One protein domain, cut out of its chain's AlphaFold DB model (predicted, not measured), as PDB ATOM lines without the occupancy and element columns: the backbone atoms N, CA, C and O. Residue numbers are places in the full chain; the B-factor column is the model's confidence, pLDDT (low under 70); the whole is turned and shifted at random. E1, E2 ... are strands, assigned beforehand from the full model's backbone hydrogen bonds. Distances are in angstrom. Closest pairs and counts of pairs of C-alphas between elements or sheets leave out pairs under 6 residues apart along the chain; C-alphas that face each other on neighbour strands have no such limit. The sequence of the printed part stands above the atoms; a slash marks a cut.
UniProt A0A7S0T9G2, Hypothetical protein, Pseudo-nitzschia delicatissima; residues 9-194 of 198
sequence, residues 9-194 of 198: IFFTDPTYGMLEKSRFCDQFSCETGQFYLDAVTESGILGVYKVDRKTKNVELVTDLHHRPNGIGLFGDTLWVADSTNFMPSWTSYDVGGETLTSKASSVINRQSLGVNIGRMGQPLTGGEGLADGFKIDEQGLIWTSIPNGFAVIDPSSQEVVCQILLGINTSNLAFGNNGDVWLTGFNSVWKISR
ATOM      1  N   ILE A   9      34.313  12.453  38.687       94.81
ATOM      2  CA  ILE A   9      33.283  11.477  38.297       94.81
ATOM      3  C   ILE A   9      32.129  11.553  39.281       94.81
ATOM      4  O   ILE A   9      32.326  11.278  40.456       94.81
ATOM      5  N   PHE A  10      30.922  11.817  38.795       94.94
ATOM      6  CA  PHE A  10      29.692  11.678  39.571       94.94
ATOM      7  C   PHE A  10      29.031  10.328  39.305       94.94
ATOM      8  O   PHE A  10      28.974   9.879  38.155       94.94
ATOM      9  N   PHE A  11      28.487   9.683  40.328       95.25
ATOM     10  CA  PHE A  11      27.717   8.448  40.180       95.25
ATOM     11  C   PHE A  11      26.598   8.360  41.217       95.25
ATOM     12  O   PHE A  11      26.644   9.024  42.249       95.25
ATOM     13  N   THR A  12      25.584   7.562  40.913       93.81
ATOM     14  CA  THR A  12      24.485   7.209  41.814       93.81
ATOM     15  C   THR A  12      24.741   5.834  42.416       93.81
ATOM     16  O   THR A  12      25.317   4.969  41.752       93.81
ATOM     17  N   ASP A  13      24.305   5.629  43.656       89.56
ATOM     18  CA  ASP A  13      24.366   4.330  44.338       89.56
ATOM     19  C   ASP A  13      22.951   3.866  44.738       89.56
ATOM     20  O   ASP A  13      22.499   4.132  45.855       89.56
ATOM     21  N   PRO A  14      22.179   3.264  43.809       84.06
ATOM     22  CA  PRO A  14      20.864   2.714  44.113       84.06
ATOM     23  C   PRO A  14      20.920   1.321  44.742       84.06
ATOM     24  O   PRO A  14      21.810   0.516  44.486       84.06
ATOM     25  N   THR A  15      19.821   0.942  45.398       77.81
ATOM     26  CA  THR A  15      19.618  -0.412  45.944       77.81
ATOM     27  C   THR A  15      19.444  -1.524  44.885       77.81
ATOM     28  O   THR A  15      19.425  -2.709  45.210       77.81
ATOM     29  N   TYR A  16      19.321  -1.196  43.591       75.50
ATOM     30  CA  TYR A  16      18.914  -2.156  42.546       75.50
ATOM     31  C   TYR A  16      19.874  -3.335  42.330       75.50
ATOM     32  O   TYR A  16      19.445  -4.389  41.867       75.50
ATOM     33  N   GLY A  17      21.158  -3.180  42.673       67.38
ATOM     34  CA  GLY A  17      22.149  -4.261  42.602       67.38
ATOM     35  C   GLY A  17      22.105  -5.236  43.784       67.38
ATOM     36  O   GLY A  17      22.707  -6.308  43.715       67.38
ATOM     37  N   MET A  18      21.392  -4.889  44.857       67.12
ATOM     38  CA  MET A  18      21.359  -5.644  46.108       67.12
ATOM     39  C   MET A  18      20.172  -6.610  46.112       67.12
ATOM     40  O   MET A  18      19.143  -6.404  46.755       67.12
ATOM     41  N   LEU A  19      20.316  -7.688  45.344       57.88
ATOM     42  CA  LEU A  19      19.412  -8.834  45.385       57.88
ATOM     43  C   LEU A  19      19.865  -9.811  46.475       57.88
ATOM     44  O   LEU A  19      21.058 -10.061  46.659       57.88
ATOM     45  N   GLU A  20      18.916 -10.445  47.161       54.09
ATOM     46  CA  GLU A  20      19.222 -11.629  47.965       54.09
ATOM     47  C   GLU A  20      19.726 -12.681  46.981       54.09
ATOM     48  O   GLU A  20      19.029 -13.007  46.024       54.09
ATOM     49  N   LYS A  21      20.930 -13.223  47.202       48.97
ATOM     50  CA  LYS A  21      21.576 -14.189  46.290       48.97
ATOM     51  C   LYS A  21      20.708 -15.417  45.954       48.97
ATOM     52  O   LYS A  21      21.009 -16.122  44.998       48.97
ATOM     53  N   SER A  22      19.667 -15.691  46.741       50.97
ATOM     54  CA  SER A  22      18.688 -16.768  46.550       50.97
ATOM     55  C   SER A  22      17.430 -16.365  45.768       50.97
ATOM     56  O   SER A  22      16.656 -17.246  45.400       50.97
ATOM     57  N   ARG A  23      17.194 -15.073  45.507       51.50
ATOM     58  CA  ARG A  23      16.018 -14.579  44.780       51.50
ATOM     59  C   ARG A  23      16.391 -14.298  43.326       51.50
ATOM     60  O   ARG A  23      17.129 -13.365  43.025       51.50
ATOM     61  N   PHE A  24      15.877 -15.131  42.424       45.88
ATOM     62  CA  PHE A  24      15.905 -14.868  40.986       45.88
ATOM     63  C   PHE A  24      15.056 -13.608  40.728       45.88
ATOM     64  O   PHE A  24      13.925 -13.519  41.208       45.88
ATOM     65  N   CYS A  25      15.615 -12.601  40.057       48.25
ATOM     66  CA  CYS A  25      15.064 -11.241  39.946       48.25
ATOM     67  C   CYS A  25      13.922 -11.092  38.921       48.25
ATOM     68  O   CYS A  25      13.625  -9.999  38.449       48.25
ATOM     69  N   ASP A  26      13.240 -12.188  38.614       42.19
ATOM     70  CA  ASP A  26      12.266 -12.283  37.529       42.19
ATOM     71  C   ASP A  26      10.825 -12.175  38.040       42.19
ATOM     72  O   ASP A  26       9.888 -12.014  37.257       42.19
ATOM     73  N   GLN A  27      10.625 -12.271  39.357       40.91
ATOM     74  CA  GLN A  27       9.333 -12.044  39.986       40.91
ATOM     75  C   GLN A  27       9.383 -10.768  40.807       40.91
ATOM     76  O   GLN A  27       9.960 -10.690  41.885       40.91
ATOM     77  N   PHE A  28       8.733  -9.776  40.221       47.81
ATOM     78  CA  PHE A  28       8.395  -8.430  40.653       47.81
ATOM     79  C   PHE A  28       7.679  -8.326  42.033       47.81
ATOM     80  O   PHE A  28       6.791  -7.509  42.219       47.81
ATOM     81  N   SER A  29       8.027  -9.139  43.028       48.53
ATOM     82  CA  SER A  29       7.610  -8.968  44.424       48.53
ATOM     83  C   SER A  29       8.403  -9.919  45.319       48.53
ATOM     84  O   SER A  29       8.285 -11.137  45.187       48.53
ATOM     85  N   CYS A  30       9.167  -9.397  46.274       45.88
ATOM     86  CA  CYS A  30       9.583 -10.165  47.433       45.88
ATOM     87  C   CYS A  30       8.383 -10.475  48.332       45.88
ATOM     88  O   CYS A  30       7.309  -9.901  48.182       45.88
ATOM     89  N   GLU A  31       8.572 -11.369  49.302       43.75
ATOM     90  CA  GLU A  31       7.535 -11.782  50.263       43.75
ATOM     91  C   GLU A  31       6.910 -10.607  51.041       43.75
ATOM     92  O   GLU A  31       5.789 -10.714  51.524       43.75
ATOM     93  N   THR A  32       7.599  -9.460  51.119       52.62
ATOM     94  CA  THR A  32       7.083  -8.206  51.704       52.62
ATOM     95  C   THR A  32       6.292  -7.332  50.717       52.62
ATOM     96  O   THR A  32       5.830  -6.256  51.089       52.62
ATOM     97  N   GLY A  33       6.139  -7.751  49.457       50.19
ATOM     98  CA  GLY A  33       5.516  -6.977  48.380       50.19
ATOM     99  C   GLY A  33       6.411  -5.894  47.760       50.19
ATOM    100  O   GLY A  33       5.937  -5.118  46.935       50.19
ATOM    101  N   GLN A  34       7.691  -5.815  48.139       49.41
ATOM    102  CA  GLN A  34       8.658  -4.870  47.565       49.41
ATOM    103  C   GLN A  34       9.403  -5.508  46.380       49.41
ATOM    104  O   GLN A  34       9.527  -6.715  46.284       49.41
ATOM    105  N   PHE A  35       9.888  -4.733  45.418       52.12
ATOM    106  CA  PHE A  35      10.555  -5.297  44.229       52.12
ATOM    107  C   PHE A  35      12.063  -5.499  44.442       52.12
ATOM    108  O   PHE A  35      12.698  -6.269  43.730       52.12
ATOM    109  N   TYR A  36      12.623  -4.813  45.439       57.88
ATOM    110  CA  TYR A  36      14.045  -4.766  45.755       57.88
ATOM    111  C   TYR A  36      14.221  -4.823  47.266       57.88
ATOM    112  O   TYR A  36      13.316  -4.448  48.016       57.88
ATOM    113  N   LEU A  37      15.384  -5.285  47.718       58.72
ATOM    114  CA  LEU A  37      15.700  -5.282  49.135       58.72
ATOM    115  C   LEU A  37      16.202  -3.894  49.536       58.72
ATOM    116  O   LEU A  37      17.397  -3.650  49.658       58.72
ATOM    117  N   ASP A  38      15.270  -2.977  49.774       54.25
ATOM    118  CA  ASP A  38      15.575  -1.614  50.234       54.25
ATOM    119  C   ASP A  38      16.445  -1.587  51.517       54.25
ATOM    120  O   ASP A  38      17.051  -0.569  51.831       54.25
ATOM    121  N   ALA A  39      16.544  -2.709  52.241       57.09
ATOM    122  CA  ALA A  39      17.267  -2.853  53.502       57.09
ATOM    123  C   ALA A  39      18.757  -3.263  53.394       57.09
ATOM    124  O   ALA A  39      19.389  -3.412  54.438       57.09
ATOM    125  N   VAL A  40      19.325  -3.494  52.200       59.66
ATOM    126  CA  VAL A  40      20.663  -4.135  52.043       59.66
ATOM    127  C   VAL A  40      21.680  -3.257  51.317       59.66
ATOM    128  O   VAL A  40      22.440  -3.729  50.478       59.66
ATOM    129  N   THR A  41      21.729  -1.969  51.634       66.75
ATOM    130  CA  THR A  41      22.827  -1.113  51.166       66.75
ATOM    131  C   THR A  41      24.079  -1.365  52.015       66.75
ATOM    132  O   THR A  41      23.997  -1.445  53.240       66.75
ATOM    133  N   GLU A  42      25.255  -1.499  51.391       69.75
ATOM    134  CA  GLU A  42      26.518  -1.687  52.133       69.75
ATOM    135  C   GLU A  42      26.899  -0.435  52.939       69.75
ATOM    136  O   GLU A  42      27.426  -0.541  54.046       69.75
ATOM    137  N   SER A  43      26.613   0.753  52.396       75.12
ATOM    138  CA  SER A  43      26.927   2.051  53.005       75.12
ATOM    139  C   SER A  43      25.845   2.561  53.966       75.12
ATOM    140  O   SER A  43      26.108   3.466  54.756       75.12
ATOM    141  N   GLY A  44      24.618   2.031  53.883       78.62
ATOM    142  CA  GLY A  44      23.444   2.596  54.554       78.62
ATOM    143  C   GLY A  44      22.877   3.861  53.893       78.62
ATOM    144  O   GLY A  44      21.831   4.335  54.327       78.62
ATOM    145  N   ILE A  45      23.531   4.408  52.861       84.88
ATOM    146  CA  ILE A  45      23.186   5.701  52.258       84.88
ATOM    147  C   ILE A  45      22.954   5.513  50.761       84.88
ATOM    148  O   ILE A  45      23.844   5.094  50.030       84.88
ATOM    149  N   LEU A  46      21.748   5.853  50.313       86.50
ATOM    150  CA  LEU A  46      21.419   5.986  48.899       86.50
ATOM    151  C   LEU A  46      21.673   7.433  48.507       86.50
ATOM    152  O   LEU A  46      21.160   8.351  49.145       86.50
ATOM    153  N   GLY A  47      22.474   7.654  47.475       89.94
ATOM    154  CA  GLY A  47      22.821   9.017  47.125       89.94
ATOM    155  C   GLY A  47      23.577   9.161  45.827       89.94
ATOM    156  O   GLY A  47      23.756   8.225  45.043       89.94
ATOM    157  N   VAL A  48      24.008  10.394  45.623       92.56
ATOM    158  CA  VAL A  48      24.919  10.789  44.567       92.56
ATOM    159  C   VAL A  48      26.269  11.018  45.217       92.56
ATOM    160  O   VAL A  48      26.379  11.678  46.253       92.56
ATOM    161  N   TYR A  49      27.299  10.495  44.578       92.94
ATOM    162  CA  TYR A  49      28.673  10.564  45.031       92.94
ATOM    163  C   TYR A  49      29.535  11.208  43.954       92.94
ATOM    164  O   TYR A  49      29.233  11.104  42.761       92.94
ATOM    165  N   LYS A  50      30.633  11.840  44.369       92.75
ATOM    166  CA  LYS A  50      31.704  12.276  43.472       92.75
ATOM    167  C   LYS A  50      33.011  11.565  43.802       92.75
ATOM    168  O   LYS A  50      33.288  11.269  44.963       92.75
ATOM    169  N   VAL A  51      33.813  11.313  42.775       94.25
ATOM    170  CA  VAL A  51      35.165  10.768  42.884       94.25
ATOM    171  C   VAL A  51      36.148  11.771  42.313       94.25
ATOM    172  O   VAL A  51      36.108  12.072  41.116       94.25
ATOM    173  N   ASP A  52      37.080  12.221  43.146       88.69
ATOM    174  CA  ASP A  52      38.285  12.892  42.670       88.69
ATOM    175  C   ASP A  52      39.256  11.821  42.164       88.69
ATOM    176  O   ASP A  52      39.758  10.987  42.915       88.69
ATOM    177  N   ARG A  53      39.542  11.823  40.862       87.38
ATOM    178  CA  ARG A  53      40.405  10.808  40.242       87.38
ATOM    179  C   ARG A  53      41.882  10.937  40.616       87.38
ATOM    180  O   ARG A  53      42.621   9.965  40.456       87.38
ATOM    181  N   LYS A  54      42.327  12.112  41.066       87.19
ATOM    182  CA  LYS A  54      43.712  12.369  41.484       87.19
ATOM    183  C   LYS A  54      43.939  11.832  42.890       87.19
ATOM    184  O   LYS A  54      44.885  11.077  43.102       87.19
ATOM    185  N   THR A  55      43.065  12.192  43.829       90.00
ATOM    186  CA  THR A  55      43.175  11.764  45.236       90.00
ATOM    187  C   THR A  55      42.556  10.391  45.488       90.00
ATOM    188  O   THR A  55      42.950   9.715  46.434       90.00
ATOM    189  N   LYS A  56      41.655   9.942  44.604       90.88
ATOM    190  CA  LYS A  56      40.800   8.749  44.742       90.88
ATOM    191  C   LYS A  56      39.801   8.848  45.895       90.88
ATOM    192  O   LYS A  56      39.257   7.827  46.315       90.88
ATOM    193  N   ASN A  57      39.554  10.057  46.389       92.12
ATOM    194  CA  ASN A  57      38.563  10.293  47.424       92.12
ATOM    195  C   ASN A  57      37.157  10.163  46.840       92.12
ATOM    196  O   ASN A  57      36.887  10.659  45.744       92.12
ATOM    197  N   VAL A  58      36.283   9.495  47.590       92.50
ATOM    198  CA  VAL A  58      34.858   9.360  47.290       92.50
ATOM    199  C   VAL A  58      34.089  10.148  48.337       92.50
ATOM    200  O   VAL A  58      34.281   9.936  49.533       92.50
ATOM    201  N   GLU A  59      33.222  11.045  47.888       91.44
ATOM    202  CA  GLU A  59      32.443  11.922  48.756       91.44
ATOM    203  C   GLU A  59      30.961  11.818  48.403       91.44
ATOM    204  O   GLU A  59      30.596  11.873  47.227       91.44
ATOM    205  N   LEU A  60      30.109  11.680  49.421       90.75
ATOM    206  CA  LEU A  60      28.667  11.861  49.272       90.75
ATOM    207  C   LEU A  60      28.404  13.337  48.983       90.75
ATOM    208  O   LEU A  60      28.830  14.202  49.745       90.75
ATOM    209  N   VAL A  61      27.691  13.617  47.898       88.94
ATOM    210  CA  VAL A  61      27.363  14.990  47.506       88.94
ATOM    211  C   VAL A  61      25.893  15.335  47.712       88.94
ATOM    212  O   VAL A  61      25.573  16.502  47.916       88.94
ATOM    213  N   THR A  62      24.999  14.343  47.700       88.19
ATOM    214  CA  THR A  62      23.611  14.494  48.152       88.19
ATOM    215  C   THR A  62      22.969  13.134  48.436       88.19
ATOM    216  O   THR A  62      23.230  12.163  47.728       88.19
ATOM    217  N   ASP A  63      22.111  13.081  49.450       88.50
ATOM    218  CA  ASP A  63      21.259  11.952  49.851       88.50
ATOM    219  C   ASP A  63      19.759  12.293  49.737       88.50
ATOM    220  O   ASP A  63      18.900  11.601  50.278       88.50
ATOM    221  N   LEU A  64      19.420  13.369  49.016       86.81
ATOM    222  CA  LEU A  64      18.037  13.847  48.883       86.81
ATOM    223  C   LEU A  64      17.145  12.909  48.057       86.81
ATOM    224  O   LEU A  64      15.922  13.043  48.079       86.81
ATOM    225  N   HIS A  65      17.752  11.995  47.304       84.75
ATOM    226  CA  HIS A  65      17.055  11.040  46.458       84.75
ATOM    227  C   HIS A  65      16.767   9.753  47.212       84.75
ATOM    228  O   HIS A  65      17.663   9.139  47.785       84.75
ATOM    229  N   HIS A  66      15.531   9.280  47.130       82.75
ATOM    230  CA  HIS A  66      15.150   8.016  47.751       82.75
ATOM    231  C   HIS A  66      15.611   6.817  46.921       82.75
ATOM    232  O   HIS A  66      15.964   5.780  47.477       82.75
ATOM    233  N   ARG A  67      15.579   6.933  45.588       86.31
ATOM    234  CA  ARG A  67      16.073   5.901  44.664       86.31
ATOM    235  C   ARG A  67      16.836   6.538  43.497       86.31
ATOM    236  O   ARG A  67      16.319   6.556  42.376       86.31
ATOM    237  N   PRO A  68      18.041   7.087  43.746       89.81
ATOM    238  CA  PRO A  68      18.841   7.731  42.709       89.81
ATOM    239  C   PRO A  68      19.227   6.716  41.631       89.81
ATOM    240  O   PRO A  68      19.825   5.693  41.940       89.81
ATOM    241  N   ASN A  69      18.900   6.982  40.370       92.06
ATOM    242  CA  ASN A  69      19.086   6.033  39.274       92.06
ATOM    243  C   ASN A  69      19.902   6.651  38.130       92.06
ATOM    244  O   ASN A  69      21.126   6.756  38.241       92.06
ATOM    245  N   GLY A  70      19.255   7.095  37.048       94.25
ATOM    246  CA  GLY A  70      19.922   7.779  35.947       94.25
ATOM    247  C   GLY A  70      20.659   9.041  36.405       94.25
ATOM    248  O   GLY A  70      20.214   9.744  37.310       94.25
ATOM    249  N   ILE A  71      21.780   9.351  35.754       95.88
ATOM    250  CA  ILE A  71      22.584  10.546  36.031       95.88
ATOM    251  C   ILE A  71      23.160  11.117  34.731       95.88
ATOM    252  O   ILE A  71      23.621  10.369  33.863       95.88
ATOM    253  N   GLY A  72      23.135  12.442  34.598       95.19
ATOM    254  CA  GLY A  72      23.543  13.192  33.407       95.19
ATOM    255  C   GLY A  72      24.229  14.499  33.794       95.19
ATOM    256  O   GLY A  72      23.888  15.071  34.818       95.19
ATOM    257  N   LEU A  73      25.186  14.979  33.000       93.94
ATOM    258  CA  LEU A  73      25.853  16.267  33.219       93.94
ATOM    259  C   LEU A  73      25.814  17.075  31.920       93.94
ATOM    260  O   LEU A  73      26.118  16.527  30.860       93.94
ATOM    261  N   PHE A  74      25.449  18.353  32.008       92.81
ATOM    262  CA  PHE A  74      25.500  19.301  30.897       92.81
ATOM    263  C   PHE A  74      25.940  20.676  31.400       92.81
ATOM    264  O   PHE A  74      25.262  21.277  32.234       92.81
ATOM    265  N   GLY A  75      27.086  21.159  30.911       91.25
ATOM    266  CA  GLY A  75      27.762  22.310  31.515       91.25
ATOM    267  C   GLY A  75      28.014  22.061  33.004       91.25
ATOM    268  O   GLY A  75      28.431  20.967  33.378       91.25
ATOM    269  N   ASP A  76      27.661  23.037  33.838       89.62
ATOM    270  CA  ASP A  76      27.781  22.947  35.299       89.62
ATOM    271  C   ASP A  76      26.514  22.384  35.976       89.62
ATOM    272  O   ASP A  76      26.337  22.539  37.185       89.62
ATOM    273  N   THR A  77      25.605  21.758  35.217       90.81
ATOM    274  CA  THR A  77      24.335  21.230  35.737       90.81
ATOM    275  C   THR A  77      24.303  19.703  35.711       90.81
ATOM    276  O   THR A  77      24.273  19.075  34.648       90.81
ATOM    277  N   LEU A  78      24.257  19.100  36.899       92.81
ATOM    278  CA  LEU A  78      24.089  17.668  37.119       92.81
ATOM    279  C   LEU A  78      22.611  17.328  37.287       92.81
ATOM    280  O   LEU A  78      21.933  17.889  38.136       92.81
ATOM    281  N   TRP A  79      22.130  16.367  36.515       93.06
ATOM    282  CA  TRP A  79      20.778  15.837  36.588       93.06
ATOM    283  C   TRP A  79      20.789  14.439  37.184       93.06
ATOM    284  O   TRP A  79      21.646  13.622  36.838       93.06
ATOM    285  N   VAL A  80      19.811  14.147  38.033       93.19
ATOM    286  CA  VAL A  80      19.671  12.855  38.707       93.19
ATOM    287  C   VAL A  80      18.213  12.425  38.668       93.19
ATOM    288  O   VAL A  80      17.325  13.189  39.041       93.19
ATOM    289  N   ALA A  81      17.971  11.205  38.201       90.94
ATOM    290  CA  ALA A  81      16.653  10.596  38.196       90.94
ATOM    291  C   ALA A  81      16.367   9.936  39.552       90.94
ATOM    292  O   ALA A  81      17.221   9.227  40.084       90.94
ATOM    293  N   ASP A  82      15.164  10.127  40.085       87.12
ATOM    294  CA  ASP A  82      14.651   9.422  41.255       87.12
ATOM    295  C   ASP A  82      13.577   8.418  40.822       87.12
ATOM    296  O   ASP A  82      12.464   8.786  40.441       87.12
ATOM    297  N   SER A  83      13.908   7.132  40.885       83.06
ATOM    298  CA  SER A  83      13.041   6.014  40.507       83.06
ATOM    299  C   SER A  83      12.092   5.588  41.644       83.06
ATOM    300  O   SER A  83      11.875   4.397  41.897       83.06
ATOM    301  N   THR A  84      11.514   6.539  42.372       76.25
ATOM    302  CA  THR A  84      10.430   6.268  43.324       76.25
ATOM    303  C   THR A  84       9.079   6.147  42.629       76.25
ATOM    304  O   THR A  84       8.796   6.813  41.639       76.25
ATOM    305  N   ASN A  85       8.206   5.295  43.169       66.81
ATOM    306  CA  ASN A  85       6.858   5.079  42.635       66.81
ATOM    307  C   ASN A  85       5.875   6.214  42.963       66.81
ATOM    308  O   ASN A  85       4.932   6.435  42.210       66.81
ATOM    309  N   PHE A  86       6.080   6.933  44.069       63.38
ATOM    310  CA  PHE A  86       5.169   7.989  44.512       63.38
ATOM    311  C   PHE A  86       5.467   9.346  43.859       63.38
ATOM    312  O   PHE A  86       4.547  10.142  43.681       63.38
ATOM    313  N   MET A  87       6.725   9.622  43.487       69.94
ATOM    314  CA  MET A  87       7.113  10.879  42.839       69.94
ATOM    315  C   MET A  87       8.363  10.714  41.955       69.94
ATOM    316  O   MET A  87       9.420  11.268  42.269       69.94
ATOM    317  N   PRO A  88       8.257   9.980  40.830       76.81
ATOM    318  CA  PRO A  88       9.366   9.856  39.896       76.81
ATOM    319  C   PRO A  88       9.741  11.233  39.344       76.81
ATOM    320  O   PRO A  88       8.866  11.990  38.902       76.81
ATOM    321  N   SER A  89      11.031  11.558  39.385       82.44
ATOM    322  CA  SER A  89      11.520  12.895  39.043       82.44
ATOM    323  C   SER A  89      12.910  12.889  38.416       82.44
ATOM    324  O   SER A  89      13.665  11.936  38.579       82.44
ATOM    325  N   TRP A  90      13.250  13.975  37.723       87.62
ATOM    326  CA  TRP A  90      14.627  14.347  37.395       87.62
ATOM    327  C   TRP A  90      14.938  15.666  38.101       87.62
ATOM    328  O   TRP A  90      14.225  16.643  37.893       87.62
ATOM    329  N   THR A  91      15.972  15.693  38.938       88.38
ATOM    330  CA  THR A  91      16.373  16.872  39.721       88.38
ATOM    331  C   THR A  91      17.725  17.379  39.247       88.38
ATOM    332  O   THR A  91      18.631  16.581  39.007       88.38
ATOM    333  N   SER A  92      17.863  18.699  39.128       89.75
ATOM    334  CA  SER A  92      19.094  19.387  38.739       89.75
ATOM    335  C   SER A  92      19.878  19.932  39.941       89.75
ATOM    336  O   SER A  92      19.290  20.405  40.914       89.75
ATOM    337  N   TYR A  93      21.205  19.937  39.831       89.06
ATOM    338  CA  TYR A  93      22.159  20.470  40.803       89.06
ATOM    339  C   TYR A  93      23.255  21.255  40.090       89.06
ATOM    340  O   TYR A  93      23.706  20.840  39.024       89.06
ATOM    341  N   ASP A  94      23.735  22.338  40.696       87.56
ATOM    342  CA  ASP A  94      24.947  23.007  40.224       87.56
ATOM    343  C   ASP A  94      26.191  22.316  40.790       87.56
ATOM    344  O   ASP A  94      26.289  22.119  42.006       87.56
ATOM    345  N   VAL A  95      27.160  22.003  39.927       84.38
ATOM    346  CA  VAL A  95      28.421  21.342  40.322       84.38
ATOM    347  C   VAL A  95      29.586  22.306  40.572       84.38
ATOM    348  O   VAL A  95      30.627  21.885  41.062       84.38
ATOM    349  N   GLY A  96      29.419  23.604  40.298       69.25
ATOM    350  CA  GLY A  96      30.499  24.605  40.335       69.25
ATOM    351  C   GLY A  96      30.976  25.071  41.724       69.25
ATOM    352  O   GLY A  96      31.698  26.063  41.805       69.25
ATOM    353  N   GLY A  97      30.564  24.418  42.816       64.44
ATOM    354  CA  GLY A  97      30.908  24.793  44.196       64.44
ATOM    355  C   GLY A  97      31.466  23.630  45.024       64.44
ATOM    356  O   GLY A  97      31.433  22.480  44.600       64.44
ATOM    357  N   GLU A  98      31.964  23.914  46.235       57.16
ATOM    358  CA  GLU A  98      32.475  22.873  47.153       57.16
ATOM    359  C   GLU A  98      31.390  21.848  47.542       57.16
ATOM    360  O   GLU A  98      31.679  20.660  47.711       57.16
ATOM    361  N   THR A  99      30.134  22.301  47.592       62.72
ATOM    362  CA  THR A  99      28.934  21.494  47.842       62.72
ATOM    363  C   THR A  99      28.000  21.602  46.644       62.72
ATOM    364  O   THR A  99      27.840  22.694  46.090       62.72
ATOM    365  N   LEU A 100      27.325  20.504  46.280       64.38
ATOM    366  CA  LEU A 100      26.198  20.588  45.353       64.38
ATOM    367  C   LEU A 100      25.143  21.504  45.964       64.38
ATOM    368  O   LEU A 100      24.534  21.190  46.986       64.38
ATOM    369  N   THR A 101      24.929  22.648  45.329       62.34
ATOM    370  CA  THR A 101      23.800  23.504  45.667       62.34
ATOM    371  C   THR A 101      22.681  23.150  44.708       62.34
ATOM    372  O   THR A 101      22.863  23.144  43.488       62.34
ATOM    373  N   SER A 102      21.523  22.776  45.249       58.16
ATOM    374  CA  SER A 102      20.340  22.585  44.424       58.16
ATOM    375  C   SER A 102      19.954  23.943  43.842       58.16
ATOM    376  O   SER A 102      19.357  24.791  44.506       58.16
ATOM    377  N   LYS A 103      20.319  24.185  42.583       51.22
ATOM    378  CA  LYS A 103      19.656  25.223  41.804       51.22
ATOM    379  C   LYS A 103      18.306  24.682  41.389       51.22
ATOM    380  O   LYS A 103      18.240  23.553  40.914       51.22
ATOM    381  N   ALA A 104      17.277  25.510  41.597       50.03
ATOM    382  CA  ALA A 104      15.921  25.387  41.068       50.03
ATOM    383  C   ALA A 104      15.628  23.989  40.514       50.03
ATOM    384  O   ALA A 104      15.861  23.741  39.333       50.03
ATOM    385  N   SER A 105      15.179  23.083  41.386       51.47
ATOM    386  CA  SER A 105      14.794  21.730  41.008       51.47
ATOM    387  C   SER A 105      13.780  21.827  39.874       51.47
ATOM    388  O   SER A 105      12.603  22.100  40.109       51.47
ATOM    389  N   SER A 106      14.225  21.654  38.633       55.62
ATOM    390  CA  SER A 106      13.314  21.489  37.511       55.62
ATOM    391  C   SER A 106      12.813  20.066  37.617       55.62
ATOM    392  O   SER A 106      13.348  19.167  36.985       55.62
ATOM    393  N   VAL A 107      11.859  19.858  38.526       59.62
ATOM    394  CA  VAL A 107      11.240  18.562  38.776       59.62
ATOM    395  C   VAL A 107      10.389  18.240  37.560       59.62
ATOM    396  O   VAL A 107       9.184  18.477  37.532       59.62
ATOM    397  N   ILE A 108      11.030  17.690  36.538       62.94
ATOM    398  CA  ILE A 108      10.310  17.032  35.465       62.94
ATOM    399  C   ILE A 108       9.772  15.757  36.101       62.94
ATOM    400  O   ILE A 108      10.526  14.938  36.614       62.94
ATOM    401  N   ASN A 109       8.456  15.624  36.158       62.81
ATOM    402  CA  ASN A 109       7.787  14.480  36.768       62.81
ATOM    403  C   ASN A 109       6.721  13.931  35.819       62.81
ATOM    404  O   ASN A 109       6.471  14.480  34.745       62.81
ATOM    405  N   ARG A 110       6.048  12.854  36.234       60.75
ATOM    406  CA  ARG A 110       4.953  12.235  35.468       60.75
ATOM    407  C   ARG A 110       3.909  13.245  34.967       60.75
ATOM    408  O   ARG A 110       3.395  13.068  33.866       60.75
ATOM    409  N   GLN A 111       3.600  14.282  35.749       63.28
ATOM    410  CA  GLN A 111       2.633  15.313  35.370       63.28
ATOM    411  C   GLN A 111       3.165  16.190  34.230       63.28
ATOM    412  O   GLN A 111       2.458  16.392  33.246       63.28
ATOM    413  N   SER A 112       4.419  16.636  34.333       62.34
ATOM    414  CA  SER A 112       5.102  17.437  33.300       62.34
ATOM    415  C   SER A 112       5.292  16.649  32.005       62.34
ATOM    416  O   SER A 112       5.199  17.186  30.909       62.34
ATOM    417  N   LEU A 113       5.488  15.334  32.122       63.38
ATOM    418  CA  LEU A 113       5.617  14.463  30.965       63.38
ATOM    419  C   LEU A 113       4.306  14.306  30.164       63.38
ATOM    420  O   LEU A 113       4.320  13.702  29.090       63.38
ATOM    421  N   GLY A 114       3.165  14.791  30.673       54.06
ATOM    422  CA  GLY A 114       1.875  14.747  29.978       54.06
ATOM    423  C   GLY A 114       1.419  13.335  29.599       54.06
ATOM    424  O   GLY A 114       0.528  13.172  28.761       54.06
ATOM    425  N   VAL A 115       2.035  12.298  30.175       53.12
ATOM    426  CA  VAL A 115       1.843  10.921  29.728       53.12
ATOM    427  C   VAL A 115       0.527  10.379  30.286       53.12
ATOM    428  O   VAL A 115       0.472   9.658  31.280       53.12
ATOM    429  N   ASN A 116      -0.567  10.709  29.598       49.03
ATOM    430  CA  ASN A 116      -1.749   9.857  29.524       49.03
ATOM    431  C   ASN A 116      -1.378   8.644  28.669       49.03
ATOM    432  O   ASN A 116      -1.646   8.581  27.468       49.03
ATOM    433  N   ILE A 117      -0.657   7.702  29.272       47.00
ATOM    434  CA  ILE A 117      -0.184   6.517  28.567       47.00
ATOM    435  C   ILE A 117      -1.382   5.597  28.387       47.00
ATOM    436  O   ILE A 117      -1.919   5.023  29.325       47.00
ATOM    437  N   GLY A 118      -1.842   5.547  27.151       42.59
ATOM    438  CA  GLY A 118      -3.050   4.860  26.746       42.59
ATOM    439  C   GLY A 118      -3.575   5.572  25.519       42.59
ATOM    440  O   GLY A 118      -4.471   6.407  25.606       42.59
ATOM    441  N   ARG A 119      -3.013   5.260  24.345       39.28
ATOM    442  CA  ARG A 119      -3.721   5.537  23.090       39.28
ATOM    443  C   ARG A 119      -5.117   4.946  23.250       39.28
ATOM    444  O   ARG A 119      -5.201   3.740  23.436       39.28
ATOM    445  N   MET A 120      -6.163   5.771  23.191       42.59
ATOM    446  CA  MET A 120      -7.559   5.381  22.948       42.59
ATOM    447  C   MET A 120      -7.889   3.912  23.301       42.59
ATOM    448  O   MET A 120      -8.090   3.088  22.410       42.59
ATOM    449  N   GLY A 121      -7.886   3.562  24.591       42.53
ATOM    450  CA  GLY A 121      -8.340   2.245  25.054       42.53
ATOM    451  C   GLY A 121      -7.383   1.056  24.877       42.53
ATOM    452  O   GLY A 121      -7.827  -0.073  25.055       42.53
ATOM    453  N   GLN A 122      -6.099   1.260  24.558       45.00
ATOM    454  CA  GLN A 122      -5.094   0.190  24.621       45.00
ATOM    455  C   GLN A 122      -4.438   0.148  26.013       45.00
ATOM    456  O   GLN A 122      -3.945   1.184  26.471       45.00
ATOM    457  N   PRO A 123      -4.429  -1.012  26.698       48.19
ATOM    458  CA  PRO A 123      -3.819  -1.139  28.016       48.19
ATOM    459  C   PRO A 123      -2.304  -0.923  27.953       48.19
ATOM    460  O   PRO A 123      -1.651  -1.226  26.954       48.19
ATOM    461  N   LEU A 124      -1.742  -0.415  29.051       51.97
ATOM    462  CA  LEU A 124      -0.298  -0.373  29.262       51.97
ATOM    463  C   LEU A 124       0.246  -1.796  29.239       51.97
ATOM    464  O   LEU A 124       0.053  -2.544  30.191       51.97
ATOM    465  N   THR A 125       0.944  -2.169  28.176       46.06
ATOM    466  CA  THR A 125       1.666  -3.445  28.114       46.06
ATOM    467  C   THR A 125       2.868  -3.454  29.063       46.06
ATOM    468  O   THR A 125       3.267  -4.524  29.508       46.06
ATOM    469  N   GLY A 126       3.413  -2.280  29.418       46.44
ATOM    470  CA  GLY A 126       4.544  -2.128  30.342       46.44
ATOM    471  C   GLY A 126       4.215  -1.748  31.798       46.44
ATOM    472  O   GLY A 126       5.125  -1.718  32.618       46.44
ATOM    473  N   GLY A 127       2.962  -1.464  32.168       54.41
ATOM    474  CA  GLY A 127       2.621  -0.953  33.512       54.41
ATOM    475  C   GLY A 127       3.050   0.505  33.773       54.41
ATOM    476  O   GLY A 127       3.409   1.231  32.845       54.41
ATOM    477  N   GLU A 128       2.976   0.959  35.032       58.25
ATOM    478  CA  GLU A 128       3.489   2.279  35.436       58.25
ATOM    479  C   GLU A 128       5.025   2.231  35.498       58.25
ATOM    480  O   GLU A 128       5.602   1.498  36.295       58.25
ATOM    481  N   GLY A 129       5.700   2.966  34.618       60.19
ATOM    482  CA  GLY A 129       7.163   3.095  34.613       60.19
ATOM    483  C   GLY A 129       7.653   4.250  35.494       60.19
ATOM    484  O   GLY A 129       6.885   5.145  35.854       60.19
ATOM    485  N   LEU A 130       8.942   4.215  35.833       75.25
ATOM    486  CA  LEU A 130       9.615   5.135  36.759       75.25
ATOM    487  C   LEU A 130      10.668   5.980  36.025       75.25
ATOM    488  O   LEU A 130      10.961   5.737  34.855       75.25
ATOM    489  N   ALA A 131      11.239   6.971  36.713       81.25
ATOM    490  CA  ALA A 131      12.341   7.771  36.183       81.25
ATOM    491  C   ALA A 131      13.663   6.984  36.246       81.25
ATOM    492  O   ALA A 131      14.353   7.025  37.261       81.25
ATOM    493  N   ASP A 132      13.976   6.237  35.185       88.69
ATOM    494  CA  ASP A 132      15.143   5.347  35.081       88.69
ATOM    495  C   ASP A 132      16.322   6.048  34.360       88.69
ATOM    496  O   ASP A 132      16.695   7.180  34.693       88.69
ATOM    497  N   GLY A 133      16.942   5.395  33.379       92.38
ATOM    498  CA  GLY A 133      18.076   5.907  32.631       92.38
ATOM    499  C   GLY A 133      17.712   6.976  31.601       92.38
ATOM    500  O   GLY A 133      16.769   6.853  30.819       92.38
ATOM    501  N   PHE A 134      18.555   8.003  31.528       94.31
ATOM    502  CA  PHE A 134      18.453   9.078  30.546       94.31
ATOM    503  C   PHE A 134      19.833   9.479  30.010       94.31
ATOM    504  O   PHE A 134      20.873   9.029  30.512       94.31
ATOM    505  N   LYS A 135      19.846  10.308  28.965       94.81
ATOM    506  CA  LYS A 135      21.018  11.051  28.479       94.81
ATOM    507  C   LYS A 135      20.621  12.486  28.162       94.81
ATOM    508  O   LYS A 135      19.444  12.779  27.976       94.81
ATOM    509  N   ILE A 136      21.615  13.362  28.108       93.94
ATOM    510  CA  ILE A 136      21.447  14.762  27.723       93.94
ATOM    511  C   ILE A 136      22.145  14.944  26.380       93.94
ATOM    512  O   ILE A 136      23.273  14.470  26.222       93.94
ATOM    513  N   ASP A 137      21.456  15.541  25.411       92.81
ATOM    514  CA  ASP A 137      22.041  15.819  24.099       92.81
ATOM    515  C   ASP A 137      22.849  17.124  24.084       92.81
ATOM    516  O   ASP A 137      22.976  17.834  25.083       92.81
ATOM    517  N   GLU A 138      23.425  17.447  22.930       91.00
ATOM    518  CA  GLU A 138      24.302  18.603  22.760       91.00
ATOM    519  C   GLU A 138      23.558  19.946  22.863       91.00
ATOM    520  O   GLU A 138      24.196  20.993  22.966       91.00
ATOM    521  N   GLN A 139      22.222  19.934  22.823       91.50
ATOM    522  CA  GLN A 139      21.371  21.108  23.017       91.50
ATOM    523  C   GLN A 139      20.918  21.253  24.479       91.50
ATOM    524  O   GLN A 139      20.258  22.235  24.812       91.50
ATOM    525  N   GLY A 140      21.265  20.303  25.353       92.00
ATOM    526  CA  GLY A 140      20.809  20.277  26.739       92.00
ATOM    527  C   GLY A 140      19.426  19.645  26.918       92.00
ATOM    528  O   GLY A 140      18.861  19.744  28.007       92.00
ATOM    529  N   LEU A 141      18.868  18.990  25.891       92.06
ATOM    530  CA  LEU A 141      17.586  18.293  26.008       92.06
ATOM    531  C   LEU A 141      17.771  16.953  26.717       92.06
ATOM    532  O   LEU A 141      18.731  16.218  26.470       92.06
ATOM    533  N   ILE A 142      16.811  16.601  27.569       92.00
ATOM    534  CA  ILE A 142      16.823  15.354  28.333       92.00
ATOM    535  C   ILE A 142      16.079  14.283  27.542       92.00
ATOM    536  O   ILE A 142      14.864  14.341  27.376       92.00
ATOM    537  N   TRP A 143      16.815  13.272  27.093       93.19
ATOM    538  CA  TRP A 143      16.282  12.063  26.478       93.19
ATOM    539  C   TRP A 143      16.147  11.006  27.559       93.19
ATOM    540  O   TRP A 143      17.158  10.507  28.056       93.19
ATOM    541  N   THR A 144      14.921  10.653  27.924       90.12
ATOM    542  CA  THR A 144      14.663   9.795  29.082       90.12
ATOM    543  C   THR A 144      13.710   8.654  28.780       90.12
ATOM    544  O   THR A 144      12.763   8.802  28.003       90.12
ATOM    545  N   SER A 145      13.942   7.515  29.426       87.81
ATOM    546  CA  SER A 145      12.976   6.425  29.470       87.81
ATOM    547  C   SER A 145      11.647   6.892  30.063       87.81
ATOM    548  O   SER A 145      11.621   7.569  31.093       87.81
ATOM    549  N   ILE A 146      10.539   6.482  29.452       79.94
ATOM    550  CA  ILE A 146       9.191   6.647  30.005       79.94
ATOM    551  C   ILE A 146       8.448   5.309  29.909       79.94
ATOM    552  O   ILE A 146       8.890   4.392  29.204       79.94
ATOM    553  N   PRO A 147       7.296   5.150  30.573       76.56
ATOM    554  CA  PRO A 147       6.515   3.944  30.372       76.56
ATOM    555  C   PRO A 147       6.072   3.849  28.902       76.56
ATOM    556  O   PRO A 147       5.737   4.850  28.266       76.56
ATOM    557  N   ASN A 148       6.093   2.636  28.349       78.31
ATOM    558  CA  ASN A 148       5.824   2.342  26.934       78.31
ATOM    559  C   ASN A 148       6.734   3.016  25.886       78.31
ATOM    560  O   ASN A 148       6.404   2.943  24.697       78.31
ATOM    561  N   GLY A 149       7.857   3.641  26.250       85.94
ATOM    562  CA  GLY A 149       8.732   4.265  25.259       85.94
ATOM    563  C   GLY A 149       9.819   5.151  25.848       85.94
ATOM    564  O   GLY A 149      10.363   4.850  26.902       85.94
ATOM    565  N   PHE A 150      10.141   6.247  25.170       89.00
ATOM    566  CA  PHE A 150      11.017   7.300  25.692       89.00
ATOM    567  C   PHE A 150      10.486   8.682  25.281       89.00
ATOM    568  O   PHE A 150       9.670   8.803  24.360       89.00
ATOM    569  N   ALA A 151      10.942   9.714  25.982       88.06
ATOM    570  CA  ALA A 151      10.589  11.102  25.736       88.06
ATOM    571  C   ALA A 151      11.839  11.976  25.607       88.06
ATOM    572  O   ALA A 151      12.902  11.643  26.132       88.06
ATOM    573  N   VAL A 152      11.679  13.105  24.926       89.94
ATOM    574  CA  VAL A 152      12.642  14.207  24.894       89.94
ATOM    575  C   VAL A 152      11.994  15.397  25.580       89.94
ATOM    576  O   VAL A 152      10.892  15.793  25.197       89.94
ATOM    577  N   ILE A 153      12.658  15.945  26.589       87.38
ATOM    578  CA  ILE A 153      12.180  17.079  27.381       87.38
ATOM    579  C   ILE A 153      13.137  18.244  27.194       87.38
ATOM    580  O   ILE A 153      14.355  18.061  27.223       87.38
ATOM    581  N   ASP A 154      12.578  19.438  27.056       88.75
ATOM    582  CA  ASP A 154      13.334  20.673  27.183       88.75
ATOM    583  C   ASP A 154      13.277  21.131  28.648       88.75
ATOM    584  O   ASP A 154      12.216  21.556  29.116       88.75
ATOM    585  N   PRO A 155      14.381  21.027  29.412       85.94
ATOM    586  CA  PRO A 155      14.381  21.436  30.811       85.94
ATOM    587  C   PRO A 155      14.202  22.949  30.995       85.94
ATOM    588  O   PRO A 155      13.815  23.373  32.080       85.94
ATOM    589  N   SER A 156      14.453  23.766  29.965       86.00
ATOM    590  CA  SER A 156      14.291  25.221  30.040       86.00
ATOM    591  C   SER A 156      12.823  25.643  30.010       86.00
ATOM    592  O   SER A 156      12.425  26.545  30.750       86.00
ATOM    593  N   SER A 157      12.004  24.965  29.201       85.38
ATOM    594  CA  SER A 157      10.559  25.193  29.132       85.38
ATOM    595  C   SER A 157       9.756  24.247  30.026       85.38
ATOM    596  O   SER A 157       8.575  24.491  30.237       85.38
ATOM    597  N   GLN A 158      10.382  23.186  30.548       79.31
ATOM    598  CA  GLN A 158       9.743  22.072  31.264       79.31
ATOM    599  C   GLN A 158       8.687  21.328  30.430       79.31
ATOM    600  O   GLN A 158       7.776  20.707  30.975       79.31
ATOM    601  N   GLU A 159       8.826  21.356  29.104       80.94
ATOM    602  CA  GLU A 159       7.865  20.755  28.177       80.94
ATOM    603  C   GLU A 159       8.431  19.502  27.514       80.94
ATOM    604  O   GLU A 159       9.629  19.387  27.232       80.94
ATOM    605  N   VAL A 160       7.538  18.569  27.192       83.69
ATOM    606  CA  VAL A 160       7.885  17.416  26.364       83.69
ATOM    607  C   VAL A 160       7.923  17.833  24.900       83.69
ATOM    608  O   VAL A 160       6.903  18.150  24.295       83.69
ATOM    609  N   VAL A 161       9.111  17.760  24.309       86.88
ATOM    610  CA  VAL A 161       9.358  18.061  22.894       86.88
ATOM    611  C   VAL A 161       8.884  16.915  22.002       86.88
ATOM    612  O   VAL A 161       8.356  17.134  20.912       86.88
ATOM    613  N   CYS A 162       9.099  15.673  22.441       85.50
ATOM    614  CA  CYS A 162       8.791  14.482  21.655       85.50
ATOM    615  C   CYS A 162       8.545  13.267  22.554       85.50
ATOM    616  O   CYS A 162       9.174  13.122  23.601       85.50
ATOM    617  N   GLN A 163       7.673  12.360  22.111       85.25
ATOM    618  CA  GLN A 163       7.512  11.025  22.685       85.25
ATOM    619  C   GLN A 163       7.503   9.988  21.574       85.25
ATOM    620  O   GLN A 163       6.826  10.156  20.557       85.25
ATOM    621  N   ILE A 164       8.209   8.886  21.793       86.31
ATOM    622  CA  ILE A 164       8.178   7.732  20.903       86.31
ATOM    623  C   ILE A 164       7.713   6.532  21.711       86.31
ATOM    624  O   ILE A 164       8.383   6.084  22.639       86.31
ATOM    625  N   LEU A 165       6.541   6.024  21.333       84.56
ATOM    626  CA  LEU A 165       5.897   4.888  21.975       84.56
ATOM    627  C   LEU A 165       6.315   3.598  21.268       84.56
ATOM    628  O   LEU A 165       6.017   3.400  20.092       84.56
ATOM    629  N   LEU A 166       6.983   2.721  22.008       83.69
ATOM    630  CA  LEU A 166       7.432   1.402  21.564       83.69
ATOM    631  C   LEU A 166       6.492   0.280  22.029       83.69
ATOM    632  O   LEU A 166       6.625  -0.856  21.586       83.69
ATOM    633  N   GLY A 167       5.552   0.580  22.932       80.06
ATOM    634  CA  GLY A 167       4.678  -0.431  23.540       80.06
ATOM    635  C   GLY A 167       5.405  -1.334  24.543       80.06
ATOM    636  O   GLY A 167       4.886  -2.382  24.920       80.06
ATOM    637  N   ILE A 168       6.600  -0.938  24.976       80.31
ATOM    638  CA  ILE A 168       7.372  -1.579  26.042       80.31
ATOM    639  C   ILE A 168       7.988  -0.499  26.925       80.31
ATOM    640  O   ILE A 168       8.297   0.589  26.435       80.31
ATOM    641  N   ASN A 169       8.205  -0.783  28.208       80.38
ATOM    642  CA  ASN A 169       9.015   0.120  29.022       80.38
ATOM    643  C   ASN A 169      10.462   0.070  28.548       80.38
ATOM    644  O   ASN A 169      11.015  -1.012  28.327       80.38
ATOM    645  N   THR A 170      11.065   1.245  28.423       87.44
ATOM    646  CA  THR A 170      12.509   1.366  28.251       87.44
ATOM    647  C   THR A 170      13.155   1.628  29.608       87.44
ATOM    648  O   THR A 170      12.498   2.131  30.515       87.44
ATOM    649  N   SER A 171      14.416   1.237  29.758       88.88
ATOM    650  CA  SER A 171      15.194   1.401  30.991       88.88
ATOM    651  C   SER A 171      16.371   2.355  30.827       88.88
ATOM    652  O   SER A 171      16.787   3.008  31.773       88.88
ATOM    653  N   ASN A 172      16.952   2.449  29.630       93.56
ATOM    654  CA  ASN A 172      18.082   3.334  29.382       93.56
ATOM    655  C   ASN A 172      18.208   3.646  27.894       93.56
ATOM    656  O   ASN A 172      17.586   3.003  27.042       93.56
ATOM    657  N   LEU A 173      19.069   4.613  27.590       94.69
ATOM    658  CA  LEU A 173      19.467   4.926  26.231       94.69
ATOM    659  C   LEU A 173      20.903   5.431  26.127       94.69
ATOM    660  O   LEU A 173      21.511   5.866  27.110       94.69
ATOM    661  N   ALA A 174      21.430   5.382  24.909       94.25
ATOM    662  CA  ALA A 174      22.724   5.930  24.538       94.25
ATOM    663  C   ALA A 174      22.691   6.496  23.113       94.25
ATOM    664  O   ALA A 174      22.070   5.920  22.217       94.25
ATOM    665  N   PHE A 175      23.404   7.599  22.899       92.62
ATOM    666  CA  PHE A 175      23.652   8.126  21.562       92.62
ATOM    667  C   PHE A 175      24.786   7.344  20.892       92.62
ATOM    668  O   PHE A 175      25.818   7.065  21.501       92.62
ATOM    669  N   GLY A 176      24.582   6.972  19.635       90.31
ATOM    670  CA  GLY A 176      25.590   6.410  18.750       90.31
ATOM    671  C   GLY A 176      26.211   7.479  17.852       90.31
ATOM    672  O   GLY A 176      25.679   8.574  17.687       90.31
ATOM    673  N   ASN A 177      27.318   7.124  17.201       82.56
ATOM    674  CA  ASN A 177      28.178   8.064  16.467       82.56
ATOM    675  C   ASN A 177      27.494   8.829  15.317       82.56
ATOM    676  O   ASN A 177      27.966   9.893  14.938       82.56
ATOM    677  N   ASN A 178      26.399   8.306  14.761       81.44
ATOM    678  CA  ASN A 178      25.670   8.931  13.649       81.44
ATOM    679  C   ASN A 178      24.396   9.665  14.110       81.44
ATOM    680  O   ASN A 178      23.486   9.879  13.315       81.44
ATOM    681  N   GLY A 179      24.278   9.957  15.408       78.50
ATOM    682  CA  GLY A 179      23.050  10.466  16.023       78.50
ATOM    683  C   GLY A 179      22.016   9.393  16.342       78.50
ATOM    684  O   GLY A 179      20.999   9.700  16.955       78.50
ATOM    685  N   ASP A 180      22.254   8.140  15.950       90.00
ATOM    686  CA  ASP A 180      21.388   7.017  16.305       90.00
ATOM    687  C   ASP A 180      21.155   6.958  17.822       90.00
ATOM    688  O   ASP A 180      22.074   7.162  18.608       90.00
ATOM    689  N   VAL A 181      19.940   6.627  18.238       91.94
ATOM    690  CA  VAL A 181      19.581   6.430  19.642       91.94
ATOM    691  C   VAL A 181      19.373   4.944  19.871       91.94
ATOM    692  O   VAL A 181      18.511   4.322  19.247       91.94
ATOM    693  N   TRP A 182      20.181   4.373  20.753       94.50
ATOM    694  CA  TRP A 182      20.048   3.000  21.220       94.50
ATOM    695  C   TRP A 182      19.264   2.990  22.519       94.50
ATOM    696  O   TRP A 182      19.556   3.792  23.398       94.50
ATOM    697  N   LEU A 183      18.295   2.089  22.646       94.06
ATOM    698  CA  LEU A 183      17.421   1.981  23.814       94.06
ATOM    699  C   LEU A 183      17.428   0.551  24.333       94.06
ATOM    700  O   LEU A 183      17.369  -0.393  23.546       94.06
ATOM    701  N   THR A 184      17.438   0.389  25.648       93.81
ATOM    702  CA  THR A 184      17.193  -0.897  26.306       93.81
ATOM    703  C   THR A 184      15.775  -0.921  26.852       93.81
ATOM    704  O   THR A 184      15.288   0.086  27.358       93.81
ATOM    705  N   GLY A 185      15.101  -2.063  26.768       87.88
ATOM    706  CA  GLY A 185      13.781  -2.250  27.364       87.88
ATOM    707  C   GLY A 185      13.439  -3.727  27.469       87.88
ATOM    708  O   GLY A 185      13.524  -4.449  26.473       87.88
ATOM    709  N   PHE A 186      13.074  -4.189  28.667       82.19
ATOM    710  CA  PHE A 186      12.868  -5.613  28.956       82.19
ATOM    711  C   PHE A 186      14.005  -6.487  28.380       82.19
ATOM    712  O   PHE A 186      15.174  -6.277  28.689       82.19
ATOM    713  N   ASN A 187      13.675  -7.447  27.516       83.69
ATOM    714  CA  ASN A 187      14.583  -8.389  26.866       83.69
ATOM    715  C   ASN A 187      15.025  -7.922  25.466       83.69
ATOM    716  O   ASN A 187      15.323  -8.750  24.605       83.69
ATOM    717  N   SER A 188      15.022  -6.612  25.210       88.19
ATOM    718  CA  SER A 188      15.241  -6.061  23.874       88.19
ATOM    719  C   SER A 188      16.151  -4.833  23.858       88.19
ATOM    720  O   SER A 188      16.217  -4.053  24.812       88.19
ATOM    721  N   VAL A 189      16.843  -4.667  22.728       94.19
ATOM    722  CA  VAL A 189      17.617  -3.474  22.381       94.19
ATOM    723  C   VAL A 189      17.062  -2.916  21.078       94.19
ATOM    724  O   VAL A 189      16.942  -3.639  20.090       94.19
ATOM    725  N   TRP A 190      16.730  -1.631  21.078       92.31
ATOM    726  CA  TRP A 190      16.164  -0.921  19.937       92.31
ATOM    727  C   TRP A 190      17.148   0.116  19.422       92.31
ATOM    728  O   TRP A 190      17.969   0.641  20.172       92.31
ATOM    729  N   LYS A 191      17.028   0.434  18.135       92.19
ATOM    730  CA  LYS A 191      17.778   1.495  17.477       92.19
ATOM    731  C   LYS A 191      16.808   2.413  16.748       92.19
ATOM    732  O   LYS A 191      15.978   1.941  15.974       92.19
ATOM    733  N   ILE A 192      16.962   3.715  16.943       88.75
ATOM    734  CA  ILE A 192      16.204   4.750  16.242       88.75
ATOM    735  C   ILE A 192      17.191   5.681  15.563       88.75
ATOM    736  O   ILE A 192      18.068   6.239  16.214       88.75
ATOM    737  N   SER A 193      17.054   5.865  14.256       87.12
ATOM    738  CA  SER A 193      17.930   6.780  13.531       87.12
ATOM    739  C   SER A 193      17.455   8.223  13.656       87.12
ATOM    740  O   SER A 193      16.371   8.574  13.188       87.12
ATOM    741  N   ARG A 194      18.290   9.070  14.266       76.06
ATOM    742  CA  ARG A 194      18.117  10.527  14.296       76.06
ATOM    743  C   ARG A 194      18.669  11.092  12.995       76.06
ATOM    744  O   ARG A 194      19.833  10.879  12.665       76.06
TER     745      ARG A 194
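Overview. This is residues 9 to 194 of the 198 residues of the protein "Hypothetical protein" of Pseudo-nitzschia delicatissima (UniProt A0A7S0T9G2). Little regular structure: a stack of four small antiparallel sheets, E1-E3, E4-E6, E7-E10 and E11-E13, fans out face to face in turn like an incomplete propeller, with E1, E4, E7 and E11 along the inside. Each is a meander, its strands neighbours in chain order. Thirteen named strands hold 69 of the 186 printed residues, with no named helix, class all strand; the whole is compact, radius of gyration of the C-alphas 17.0 A, spanning 53 by 44 by 31 A.

Along the chain. E1, residues 9-13, begins at C-alpha (33.283, 11.477, 38.297). E2 is 47-51, E3 58-62, E4 68-74, 17.8 A long, E5 77-82, E6 89-94, E7 134-136, E8 142-146, E9 149-154, E10 159-165, E11 172-175, E12 181-185. E13, 188-192, ends at C-alpha (16.204, 4.750, 16.242).

Arrangement. In the hairpin E1 and E2, N 11 and O 49 are within hydrogen-bond range, 2.9 A. The closest C-alphas of E4 and E7, Gly 70 and Phe 134, are 5.7 A apart.

Size, cuts and confidence. Links E1 to E2 and E6 to E7 are long; the printed part has no cut. pLDDT is under 70 at residues 17-42, 85-87 and 96-129.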